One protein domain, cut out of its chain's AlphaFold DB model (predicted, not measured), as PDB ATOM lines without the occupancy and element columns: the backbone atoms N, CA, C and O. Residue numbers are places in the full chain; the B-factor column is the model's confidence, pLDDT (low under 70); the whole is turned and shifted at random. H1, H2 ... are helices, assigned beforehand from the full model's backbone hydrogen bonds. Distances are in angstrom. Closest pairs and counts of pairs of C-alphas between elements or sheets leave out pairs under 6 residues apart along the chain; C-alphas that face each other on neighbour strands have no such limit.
ATOM      1  N   ARG A 669      40.897  46.950  -9.728       97.81
ATOM      2  CA  ARG A 669      41.918  45.898  -9.828       97.81
ATOM      3  C   ARG A 669      42.126  45.151  -8.506       97.81
ATOM      4  O   ARG A 669      42.382  43.957  -8.530       97.81
ATOM      5  N   LYS A 670      41.921  45.787  -7.344       96.19
ATOM      6  CA  LYS A 670      41.925  45.088  -6.041       96.19
ATOM      7  C   LYS A 670      40.883  43.968  -5.953       96.19
ATOM      8  O   LYS A 670      41.131  42.967  -5.292       96.19
ATOM      9  N   ARG A 671      39.711  44.141  -6.578       96.38
ATOM     10  CA  ARG A 671      38.640  43.126  -6.584       96.38
ATOM     11  C   ARG A 671      38.762  42.153  -7.746       96.38
ATOM     12  O   ARG A 671      38.450  40.981  -7.583       96.38
ATOM     13  N   TYR A 672      39.203  42.648  -8.897       97.31
ATOM     14  CA  TYR A 672      39.374  41.866 -10.116       97.31
ATOM     15  C   TYR A 672      40.777  42.129 -10.663       97.31
ATOM     16  O   TYR A 672      40.954  43.050 -11.459       97.31
ATOM     17  N   PRO A 673      41.794  41.368 -10.220       97.06
ATOM     18  CA  PRO A 673      43.192  41.662 -10.543       97.06
ATOM     19  C   PRO A 673      43.530  41.591 -12.032       97.06
ATOM     20  O   PRO A 673      44.449  42.270 -12.477       97.06
ATOM     21  N   THR A 674      42.777  40.809 -12.807       97.81
ATOM     22  CA  THR A 674      43.014  40.588 -14.238       97.81
ATOM     23  C   THR A 674      41.782  40.934 -15.068       97.81
ATOM     24  O   THR A 674      40.644  40.830 -14.595       97.81
ATOM     25  N   ALA A 675      41.991  41.291 -16.337       97.31
ATOM     26  CA  ALA A 675      40.897  41.515 -17.274       97.31
ATOM     27  C   ALA A 675      40.050  40.253 -17.508       97.31
ATOM     28  O   ALA A 675      38.833  40.347 -17.649       97.31
ATOM     29  N   GLN A 676      40.661  39.064 -17.456       96.88
ATOM     30  CA  GLN A 676      39.935  37.792 -17.531       96.88
ATOM     31  C   GLN A 676      38.946  37.634 -16.365       96.88
ATOM     32  O   GLN A 676      37.793  37.259 -16.577       96.88
ATOM     33  N   ALA A 677      39.368  37.969 -15.138       96.50
ATOM     34  CA  ALA A 677      38.491  37.946 -13.968       96.50
ATOM     35  C   ALA A 677      37.354  38.973 -14.087       96.50
ATOM     36  O   ALA A 677      36.228  38.685 -13.694       96.50
ATOM     37  N   TRP A 678      37.627  40.146 -14.672       97.62
ATOM     38  CA  TRP A 678      36.609  41.155 -14.972       97.62
ATOM     39  C   TRP A 678      35.583  40.659 -15.999       97.62
ATOM     40  O   TRP A 678      34.380  40.726 -15.767       97.62
ATOM     41  N   ILE A 679      36.025  40.109 -17.129       95.94
ATOM     42  CA  ILE A 679      35.120  39.610 -18.176       95.94
ATOM     43  C   ILE A 679      34.241  38.467 -17.643       95.94
ATOM     44  O   ILE A 679      33.052  38.410 -17.968       95.94
ATOM     45  N   GLY A 680      34.798  37.619 -16.770       95.06
ATOM     46  CA  GLY A 680      34.123  36.471 -16.161       95.06
ATOM     47  C   GLY A 680      33.070  36.791 -15.092       95.06
ATOM     48  O   GLY A 680      32.421  35.866 -14.607       95.06
ATOM     49  N   ILE A 681      32.865  38.062 -14.724       95.81
ATOM     50  CA  ILE A 681      31.859  38.441 -13.723       95.81
ATOM     51  C   ILE A 681      30.454  38.038 -14.201       95.81
ATOM     52  O   ILE A 681      30.017  38.396 -15.301       95.81
ATOM     53  N   SER A 682      29.691  37.351 -13.348       93.31
ATOM     54  CA  SER A 682      28.307  36.971 -13.648       93.31
ATOM     55  C   SER A 682      27.374  38.190 -13.723       93.31
ATOM     56  O   SER A 682      27.626  39.244 -13.137       93.31
ATOM     57  N   LEU A 683      26.218  38.063 -14.389       88.06
ATOM     58  CA  LEU A 683      25.234  39.157 -14.439       88.06
ATOM     59  C   LEU A 683      24.788  39.604 -13.032       88.06
ATOM     60  O   LEU A 683      24.637  40.802 -12.783       88.06
ATOM     61  N   LYS A 684      24.628  38.659 -12.096       89.38
ATOM     62  CA  LYS A 684      24.267  38.938 -10.697       89.38
ATOM     63  C   LYS A 684      25.334  39.788 -10.003       89.38
ATOM     64  O   LYS A 684      24.999  40.758  -9.324       89.38
ATOM     65  N   GLU A 685      26.608  39.476 -10.213       93.31
ATOM     66  CA  GLU A 685      27.717  40.255  -9.659       93.31
ATOM     67  C   GLU A 685      27.848  41.625 -10.338       93.31
ATOM     68  O   GLU A 685      28.005  42.619  -9.633       93.31
ATOM     69  N   LYS A 686      27.658  41.737 -11.666       94.38
ATOM     70  CA  LYS A 686      27.594  43.040 -12.374       94.38
ATOM     71  C   LYS A 686      26.500  43.942 -11.805       94.38
ATOM     72  O   LYS A 686      26.684  45.153 -11.694       94.38
ATOM     73  N   MET A 687      25.358  43.360 -11.431       86.44
ATOM     74  CA  MET A 687      24.251  44.078 -10.790       86.44
ATOM     75  C   MET A 687      24.587  44.563  -9.377       86.44
ATOM     76  O   MET A 687      24.137  45.641  -8.978       86.44
ATOM     77  N   ALA A 688      25.363  43.779  -8.631       91.12
ATOM     78  CA  ALA A 688      25.794  44.104  -7.276       91.12
ATOM     79  C   ALA A 688      27.038  45.014  -7.239       91.12
ATOM     80  O   ALA A 688      27.287  45.666  -6.223       91.12
ATOM     81  N   PHE A 689      27.806  45.090  -8.330       94.50
ATOM     82  CA  PHE A 689      29.100  45.763  -8.362       94.50
ATOM     83  C   PHE A 689      28.984  47.275  -8.142       94.50
ATOM     84  O   PHE A 689      28.384  48.010  -8.935       94.50
ATOM     85  N   LYS A 690      29.597  47.746  -7.050       94.56
ATOM     86  CA  LYS A 690      29.704  49.165  -6.695       94.56
ATOM     87  C   LYS A 690      31.063  49.474  -6.073       94.56
ATOM     88  O   LYS A 690      31.509  48.737  -5.193       94.56
ATOM     89  N   ILE A 691      31.664  50.599  -6.451       93.50
ATOM     90  CA  ILE A 691      32.840  51.182  -5.780       93.50
ATOM     91  C   ILE A 691      32.474  52.588  -5.327       93.50
ATOM     92  O   ILE A 691      31.947  53.372  -6.110       93.50
ATOM     93  N   GLY A 692      32.637  52.877  -4.034       88.19
ATOM     94  CA  GLY A 692      32.181  54.144  -3.455       88.19
ATOM     95  C   GLY A 692      30.678  54.417  -3.653       88.19
ATOM     96  O   GLY A 692      30.248  55.567  -3.704       88.19
ATOM     97  N   GLY A 693      29.867  53.366  -3.835       87.62
ATOM     98  CA  GLY A 693      28.441  53.466  -4.165       87.62
ATOM     99  C   GLY A 693      28.129  53.752  -5.642       87.62
ATOM    100  O   GLY A 693      26.952  53.789  -6.006       87.62
ATOM    101  N   LEU A 694      29.137  53.921  -6.500       91.38
ATOM    102  CA  LEU A 694      28.983  54.113  -7.942       91.38
ATOM    103  C   LEU A 694      28.854  52.759  -8.647       91.38
ATOM    104  O   LEU A 694      29.705  51.889  -8.484       91.38
ATOM    105  N   GLY A 695      27.787  52.581  -9.427       94.62
ATOM    106  CA  GLY A 695      27.628  51.418 -10.312       94.62
ATOM    107  C   GLY A 695      28.370  51.593 -11.640       94.62
ATOM    108  O   GLY A 695      28.819  52.693 -11.963       94.62
ATOM    109  N   LEU A 696      28.432  50.529 -12.447       96.94
ATOM    110  CA  LEU A 696      29.243  50.449 -13.674       96.94
ATOM    111  C   LEU A 696      29.104  51.650 -14.631       96.94
ATOM    112  O   LEU A 696      30.107  52.165 -15.109       96.94
ATOM    113  N   ALA A 697      27.888  52.152 -14.870       95.94
ATOM    114  CA  ALA A 697      27.678  53.306 -15.753       95.94
ATOM    115  C   ALA A 697      28.312  54.609 -15.219       95.94
ATOM    116  O   ALA A 697      28.844  55.408 -15.984       95.94
ATOM    117  N   MET A 698      28.276  54.823 -13.900       94.62
ATOM    118  CA  MET A 698      28.906  55.993 -13.278       94.62
ATOM    119  C   MET A 698      30.425  55.846 -13.214       94.62
ATOM    120  O   MET A 698      31.123  56.846 -13.351       94.62
ATOM    121  N   LEU A 699      30.924  54.617 -13.044       96.06
ATOM    122  CA  LEU A 699      32.354  54.315 -13.112       96.06
ATOM    123  C   LEU A 699      32.908  54.576 -14.514       96.06
ATOM    124  O   LEU A 699      33.915  55.258 -14.642       96.06
ATOM    125  N   ALA A 700      32.201  54.140 -15.559       96.94
ATOM    126  CA  ALA A 700      32.558  54.456 -16.940       96.94
ATOM    127  C   ALA A 700      32.666  55.966 -17.172       96.94
ATOM    128  O   ALA A 700      33.659  56.440 -17.717       96.94
ATOM    129  N   LYS A 701      31.690  56.735 -16.675       95.69
ATOM    130  CA  LYS A 701      31.722  58.197 -16.766       95.69
ATOM    131  C   LYS A 701      32.889  58.812 -15.984       95.69
ATOM    132  O   LYS A 701      33.470  59.781 -16.459       95.69
ATOM    133  N   ALA A 702      33.219  58.277 -14.806       94.19
ATOM    134  CA  ALA A 702      34.369  58.727 -14.017       94.19
ATOM    135  C   ALA A 702      35.708  58.443 -14.723       94.19
ATOM    136  O   ALA A 702      36.633  59.233 -14.603       94.19
ATOM    137  N   LEU A 703      35.781  57.379 -15.529       96.31
ATOM    138  CA  LEU A 703      36.922  57.068 -16.399       96.31
ATOM    139  C   LEU A 703      36.888  57.813 -17.751       96.31
ATOM    140  O   LEU A 703      37.661  57.492 -18.645       96.31
ATOM    141  N   GLY A 704      35.982  58.781 -17.932       95.69
ATOM    142  CA  GLY A 704      35.884  59.580 -19.159       95.69
ATOM    143  C   GLY A 704      35.195  58.889 -20.343       95.69
ATOM    144  O   GLY A 704      35.138  59.461 -21.431       95.69
ATOM    145  N   LEU A 705      34.620  57.696 -20.158       96.00
ATOM    146  CA  LEU A 705      33.960  56.952 -21.231       96.00
ATOM    147  C   LEU A 705      32.542  57.472 -21.514       96.00
ATOM    148  O   LEU A 705      31.744  57.718 -20.604       96.00
ATOM    149  N   ARG A 706      32.194  57.566 -22.803       94.62
ATOM    150  CA  ARG A 706      30.844  57.892 -23.295       94.62
ATOM    151  C   ARG A 706      30.195  56.664 -23.929       94.62
ATOM    152  O   ARG A 706      30.136  56.535 -25.147       94.62
ATOM    153  N   LEU A 707      29.723  55.765 -23.076       93.62
ATOM    154  CA  LEU A 707      29.080  54.515 -23.484       93.62
ATOM    155  C   LEU A 707      27.652  54.783 -23.991       93.62
ATOM    156  O   LEU A 707      26.927  55.592 -23.405       93.62
ATOM    157  N   LYS A 708      27.233  54.108 -25.068       92.56
ATOM    158  CA  LYS A 708      25.886  54.253 -25.657       92.56
ATOM    159  C   LYS A 708      24.837  53.504 -24.841       92.56
ATOM    160  O   LYS A 708      23.683  53.928 -24.774       92.56
ATOM    161  N   ARG A 709      25.217  52.381 -24.224       93.38
ATOM    162  CA  ARG A 709      24.341  51.562 -23.369       93.38
ATOM    163  C   ARG A 709      24.940  51.380 -21.976       93.38
ATOM    164  O   ARG A 709      26.131  51.558 -21.748       93.38
ATOM    165  N   ASN A 710      24.094  51.011 -21.014       93.12
ATOM    166  CA  ASN A 710      24.552  50.706 -19.660       93.12
ATOM    167  C   ASN A 710      25.402  49.415 -19.682       93.12
ATOM    168  O   ASN A 710      24.862  48.384 -20.090       93.12
ATOM    169  N   PRO A 711      26.658  49.423 -19.186       96.00
ATOM    170  CA  PRO A 711      27.517  48.233 -19.105       96.00
ATOM    171  C   PRO A 711      26.867  47.034 -18.417       96.00
ATOM    172  O   PRO A 711      27.187  45.888 -18.695       96.00
ATOM    173  N   ARG A 712      25.912  47.281 -17.518       93.75
ATOM    174  CA  ARG A 712      25.151  46.216 -16.860       93.75
ATOM    175  C   ARG A 712      24.387  45.330 -17.853       93.75
ATOM    176  O   ARG A 712      24.257  44.137 -17.610       93.75
ATOM    177  N   ASN A 713      23.868  45.922 -18.927       91.44
ATOM    178  CA  ASN A 713      22.971  45.266 -19.883       91.44
ATOM    179  C   ASN A 713      23.618  45.091 -21.265       91.44
ATOM    180  O   ASN A 713      22.966  44.615 -22.187       91.44
ATOM    181  N   SER A 714      24.861  45.541 -21.431       95.00
ATOM    182  CA  SER A 714      25.561  45.543 -22.707       95.00
ATOM    183  C   SER A 714      26.957  44.995 -22.498       95.00
ATOM    184  O   SER A 714      27.811  45.646 -21.896       95.00
ATOM    185  N   LEU A 715      27.166  43.774 -22.980       93.06
ATOM    186  CA  LEU A 715      28.418  43.055 -22.801       93.06
ATOM    187  C   LEU A 715      29.582  43.772 -23.493       93.06
ATOM    188  O   LEU A 715      30.654  43.877 -22.911       93.06
ATOM    189  N   ILE A 716      29.338  44.373 -24.659       95.56
ATOM    190  CA  ILE A 716      30.342  45.172 -25.369       95.56
ATOM    191  C   ILE A 716      30.759  46.421 -24.574       95.56
ATOM    192  O   ILE A 716      31.941  46.644 -24.349       95.56
ATOM    193  N   GLU A 717      29.804  47.188 -24.039       97.19
ATOM    194  CA  GLU A 717      30.091  48.392 -23.231       97.19
ATOM    195  C   GLU A 717      30.778  48.034 -21.904       97.19
ATOM    196  O   GLU A 717      31.552  48.812 -21.349       97.19
ATOM    197  N   TYR A 718      30.496  46.838 -21.384       97.69
ATOM    198  CA  TYR A 718      31.164  46.282 -20.215       97.69
ATOM    199  C   TYR A 718      32.630  45.923 -20.476       97.69
ATOM    200  O   TYR A 718      33.484  46.157 -19.616       97.69
ATOM    201  N   VAL A 719      32.927  45.392 -21.661       96.75
ATOM    202  CA  VAL A 719      34.291  45.078 -22.096       96.75
ATOM    203  C   VAL A 719      35.064  46.359 -22.413       96.75
ATOM    204  O   VAL A 719      36.198  46.480 -21.964       96.75
ATOM    205  N   LEU A 720      34.440  47.366 -23.039       97.25
ATOM    206  CA  LEU A 720      35.038  48.700 -23.231       97.25
ATOM    207  C   LEU A 720      35.358  49.390 -21.898       97.25
ATOM    208  O   LEU A 720      36.399  50.029 -21.749       97.25
ATOM    209  N   LEU A 721      34.490  49.231 -20.894       97.75
ATOM    210  CA  LEU A 721      34.804  49.662 -19.533       97.75
ATOM    211  C   LEU A 721      36.034  48.918 -18.989       97.75
ATOM    212  O   LEU A 721      36.914  49.554 -18.417       97.75
ATOM    213  N   GLY A 722      36.122  47.603 -19.211       97.81
ATOM    214  CA  GLY A 722      37.318  46.810 -18.917       97.81
ATOM    215  C   GLY A 722      38.569  47.350 -19.614       97.81
ATOM    216  O   GLY A 722      39.600  47.496 -18.967       97.81
ATOM    217  N   GLN A 723      38.472  47.738 -20.886       97.88
ATOM    218  CA  GLN A 723      39.587  48.268 -21.680       97.88
ATOM    219  C   GLN A 723      40.182  49.527 -21.045       97.88
ATOM    220  O   GLN A 723      41.392  49.623 -20.857       97.88
ATOM    221  N   ALA A 724      39.332  50.448 -20.586       97.62
ATOM    222  CA  ALA A 724      39.796  51.627 -19.858       97.62
ATOM    223  C   ALA A 724      40.448  51.293 -18.504       97.62
ATOM    224  O   ALA A 724      41.274  52.063 -18.013       97.62
ATOM    225  N   ILE A 725      40.074  50.169 -17.882       97.75
ATOM    226  CA  ILE A 725      40.587  49.743 -16.575       97.75
ATOM    227  C   ILE A 725      41.902  48.980 -16.706       97.75
ATOM    228  O   ILE A 725      42.800  49.239 -15.912       97.75
ATOM    229  N   TYR A 726      42.038  48.045 -17.644       97.69
ATOM    230  CA  TYR A 726      43.188  47.131 -17.730       97.69
ATOM    231  C   TYR A 726      44.194  47.509 -18.823       97.69
ATOM    232  O   TYR A 726      45.347  47.107 -18.728       97.69
ATOM    233  N   GLY A 727      43.802  48.363 -19.770       97.06
ATOM    234  CA  GLY A 727      44.628  48.778 -20.900       97.06
ATOM    235  C   GLY A 727      44.019  48.337 -22.228       97.06
ATOM    236  O   GLY A 727      43.263  47.368 -22.292       97.06
ATOM    237  N   GLU A 728      44.340  49.073 -23.293       96.12
ATOM    238  CA  GLU A 728      43.846  48.764 -24.637       96.12
ATOM    239  C   GLU A 728      44.449  47.471 -25.184       96.12
ATOM    240  O   GLU A 728      43.744  46.710 -25.834       96.12
ATOM    241  N   ASP A 729      45.696  47.172 -24.830       96.50
ATOM    242  CA  ASP A 729      46.435  46.013 -25.336       96.50
ATOM    243  C   ASP A 729      46.228  44.730 -24.512       96.50
ATOM    244  O   ASP A 729      46.930  43.740 -24.721       96.50
ATOM    245  N   ASP A 730      45.287  44.716 -23.558       97.94
ATOM    246  CA  ASP A 730      45.055  43.528 -22.734       97.94
ATOM    247  C   ASP A 730      44.545  42.347 -23.600       97.94
ATOM    248  O   ASP A 730      43.493  42.461 -24.249       97.94
ATOM    249  N   PRO A 731      45.243  41.190 -23.608       96.00
ATOM    250  CA  PRO A 731      44.919  40.078 -24.502       96.00
ATOM    251  C   PRO A 731      43.508  39.514 -24.319       96.00
ATOM    252  O   PRO A 731      42.890  39.101 -25.302       96.00
ATOM    253  N   ALA A 732      42.980  39.498 -23.089       95.00
ATOM    254  CA  ALA A 732      41.654  38.954 -22.803       95.00
ATOM    255  C   ALA A 732      40.553  39.863 -23.364       95.00
ATOM    256  O   ALA A 732      39.570  39.389 -23.935       95.00
ATOM    257  N   ILE A 733      40.745  41.179 -23.254       97.38
ATOM    258  CA  ILE A 733      39.825  42.181 -23.806       97.38
ATOM    259  C   ILE A 733      39.851  42.140 -25.332       97.38
ATOM    260  O   ILE A 733      38.791  42.084 -25.957       97.38
ATOM    261  N   GLN A 734      41.040  42.088 -25.934       97.62
ATOM    262  CA  GLN A 734      41.195  42.024 -27.389       97.62
ATOM    263  C   GLN A 734      40.661  40.721 -27.993       97.62
ATOM    264  O   GLN A 734      40.071  40.733 -29.075       97.62
ATOM    265  N   ALA A 735      40.834  39.586 -27.312       95.69
ATOM    266  CA  ALA A 735      40.219  38.327 -27.727       95.69
ATOM    267  C   ALA A 735      38.687  38.442 -27.746       95.69
ATOM    268  O   ALA A 735      38.055  38.104 -28.744       95.69
ATOM    269  N   TYR A 736      38.106  39.005 -26.683       95.25
ATOM    270  CA  TYR A 736      36.659  39.146 -26.557       95.25
ATOM    271  C   TYR A 736      36.056  40.107 -27.595       95.25
ATOM    272  O   TYR A 736      35.013  39.824 -28.190       95.25
ATOM    273  N   LEU A 737      36.695  41.261 -27.819       95.38
ATOM    274  CA  LEU A 737      36.232  42.245 -28.802       95.38
ATOM    275  C   LEU A 737      36.258  41.678 -30.227       95.38
ATOM    276  O   LEU A 737      35.292  41.887 -30.961       95.38
ATOM    277  N   ARG A 738      37.305  40.924 -30.596       96.12
ATOM    278  CA  ARG A 738      37.388  40.244 -31.901       96.12
ATOM    279  C   ARG A 738      36.281  39.211 -32.082       96.12
ATOM    280  O   ARG A 738      35.566  39.274 -33.074       96.12
ATOM    281  N   GLU A 739      36.066  38.341 -31.095       95.06
ATOM    282  CA  GLU A 739      34.997  37.332 -31.150       95.06
ATOM    283  C   GLU A 739      33.610  37.979 -31.328       95.06
ATOM    284  O   GLU A 739      32.774  37.504 -32.098       95.06
ATOM    285  N   HIS A 740      33.351  39.096 -30.640       92.81
ATOM    286  CA  HIS A 740      32.091  39.818 -30.794       92.81
ATOM    287  C   HIS A 740      31.962  40.486 -32.172       92.81
ATOM    288  O   HIS A 740      30.872  40.484 -32.741       92.81
ATOM    289  N   GLN A 741      33.039  41.063 -32.715       92.69
ATOM    290  CA  GLN A 741      33.035  41.649 -34.060       92.69
ATOM    291  C   GLN A 741      32.758  40.591 -35.133       92.69
ATOM    292  O   GLN A 741      31.937  40.827 -36.015       92.69
ATOM    293  N   GLU A 742      33.370  39.411 -35.017       94.69
ATOM    294  CA  GLU A 742      33.127  38.276 -35.914       94.69
ATOM    295  C   GLU A 742      31.665  37.810 -35.854       94.69
ATOM    296  O   GLU A 742      31.034  37.623 -36.895       94.69
ATOM    297  N   LYS A 743      31.078  37.701 -34.652       91.25
ATOM    298  CA  LYS A 743      29.660  37.327 -34.482       91.25
ATOM    299  C   LYS A 743      28.690  38.386 -35.009       91.25
ATOM    300  O   LYS A 743      27.696  38.033 -35.636       91.25
ATOM    301  N   SER A 744      28.957  39.673 -34.779       86.62
ATOM    302  CA  SER A 744      28.125  40.755 -35.327       86.62
ATOM    303  C   SER A 744      28.193  40.795 -36.857       86.62
ATOM    304  O   SER A 744      27.155  40.922 -37.500       86.62
ATOM    305  N   ALA A 745      29.378  40.577 -37.443       89.75
ATOM    306  CA  ALA A 745      29.545  40.475 -38.892       89.75
ATOM    307  C   ALA A 745      28.782  39.279 -39.491       89.75
ATOM    308  O   ALA A 745      28.206  39.403 -40.570       89.75
ATOM    309  N   GLN A 746      28.724  38.141 -38.789       91.75
ATOM    310  CA  GLN A 746      27.934  36.973 -39.207       91.75
ATOM    311  C   GLN A 746      26.417  37.205 -39.113       91.75
ATOM    312  O   GLN A 746      25.671  36.672 -39.932       91.75
ATOM    313  N   ASN A 747      25.960  38.005 -38.146       85.69
ATOM    314  CA  ASN A 747      24.536  38.268 -37.913       85.69
ATOM    315  C   ASN A 747      23.976  39.462 -38.711       85.69
ATOM    316  O   ASN A 747      22.767  39.686 -38.677       85.69
ATOM    317  N   GLY A 748      24.821  40.209 -39.432       82.31
ATOM    318  CA  GLY A 748      24.406  41.355 -40.249       82.31
ATOM    319  C   GLY A 748      23.943  42.578 -39.444       82.31
ATOM    320  O   GLY A 748      23.105  43.333 -39.940       82.31
TER     321      GLY A 748
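This is residues 669 to 748 of the 749 residues of an uncharacterized protein of Candidatus Peribacteria bacterium (UniProt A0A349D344). H4 is the middle of a small helical body, with H1 at its end, H3 beside it and H2 farther off; H5 folds back on H4, and residues 742 to 748 stick out as an arm. The 80 printed residues have five named helices, H1 to H5 in order, and no named strand: all helix. The whole is compact, radius of gyration of the C-alphas 12.5 A, spanning 40 by 25 by 23 A.

H1, residues 675 to 679, touches H4, residues 715 to 726; the closest C-alphas, Ala 675 and Tyr 726, are 6.1 A apart. H2, residues 683 to 688, touches no helix. H3, residues 696 to 702, is close but not clearly touching H4, closest C-alphas Ala 700 and Leu 721, 5.9 A. H5, residues 731 to 747, forms a hairpin with H4, a shallow tilt of 22 degrees, opposite ways; closest C-alphas Gln 723 and Ile 733, 6.5 A. Every O i to N i+4 pair is within hydrogen-bond range in H1 to H5.

H1 begins at C-alpha 675 (40.897, 41.515, -17.274). H4 is 16.1 A long; H5, 24.5 A, ends at C-alpha 747 (24.536, 38.268, -37.913).

The printed part has no cut. The link H3 to H4 is long. No printed residue is under 70 in pLDDT.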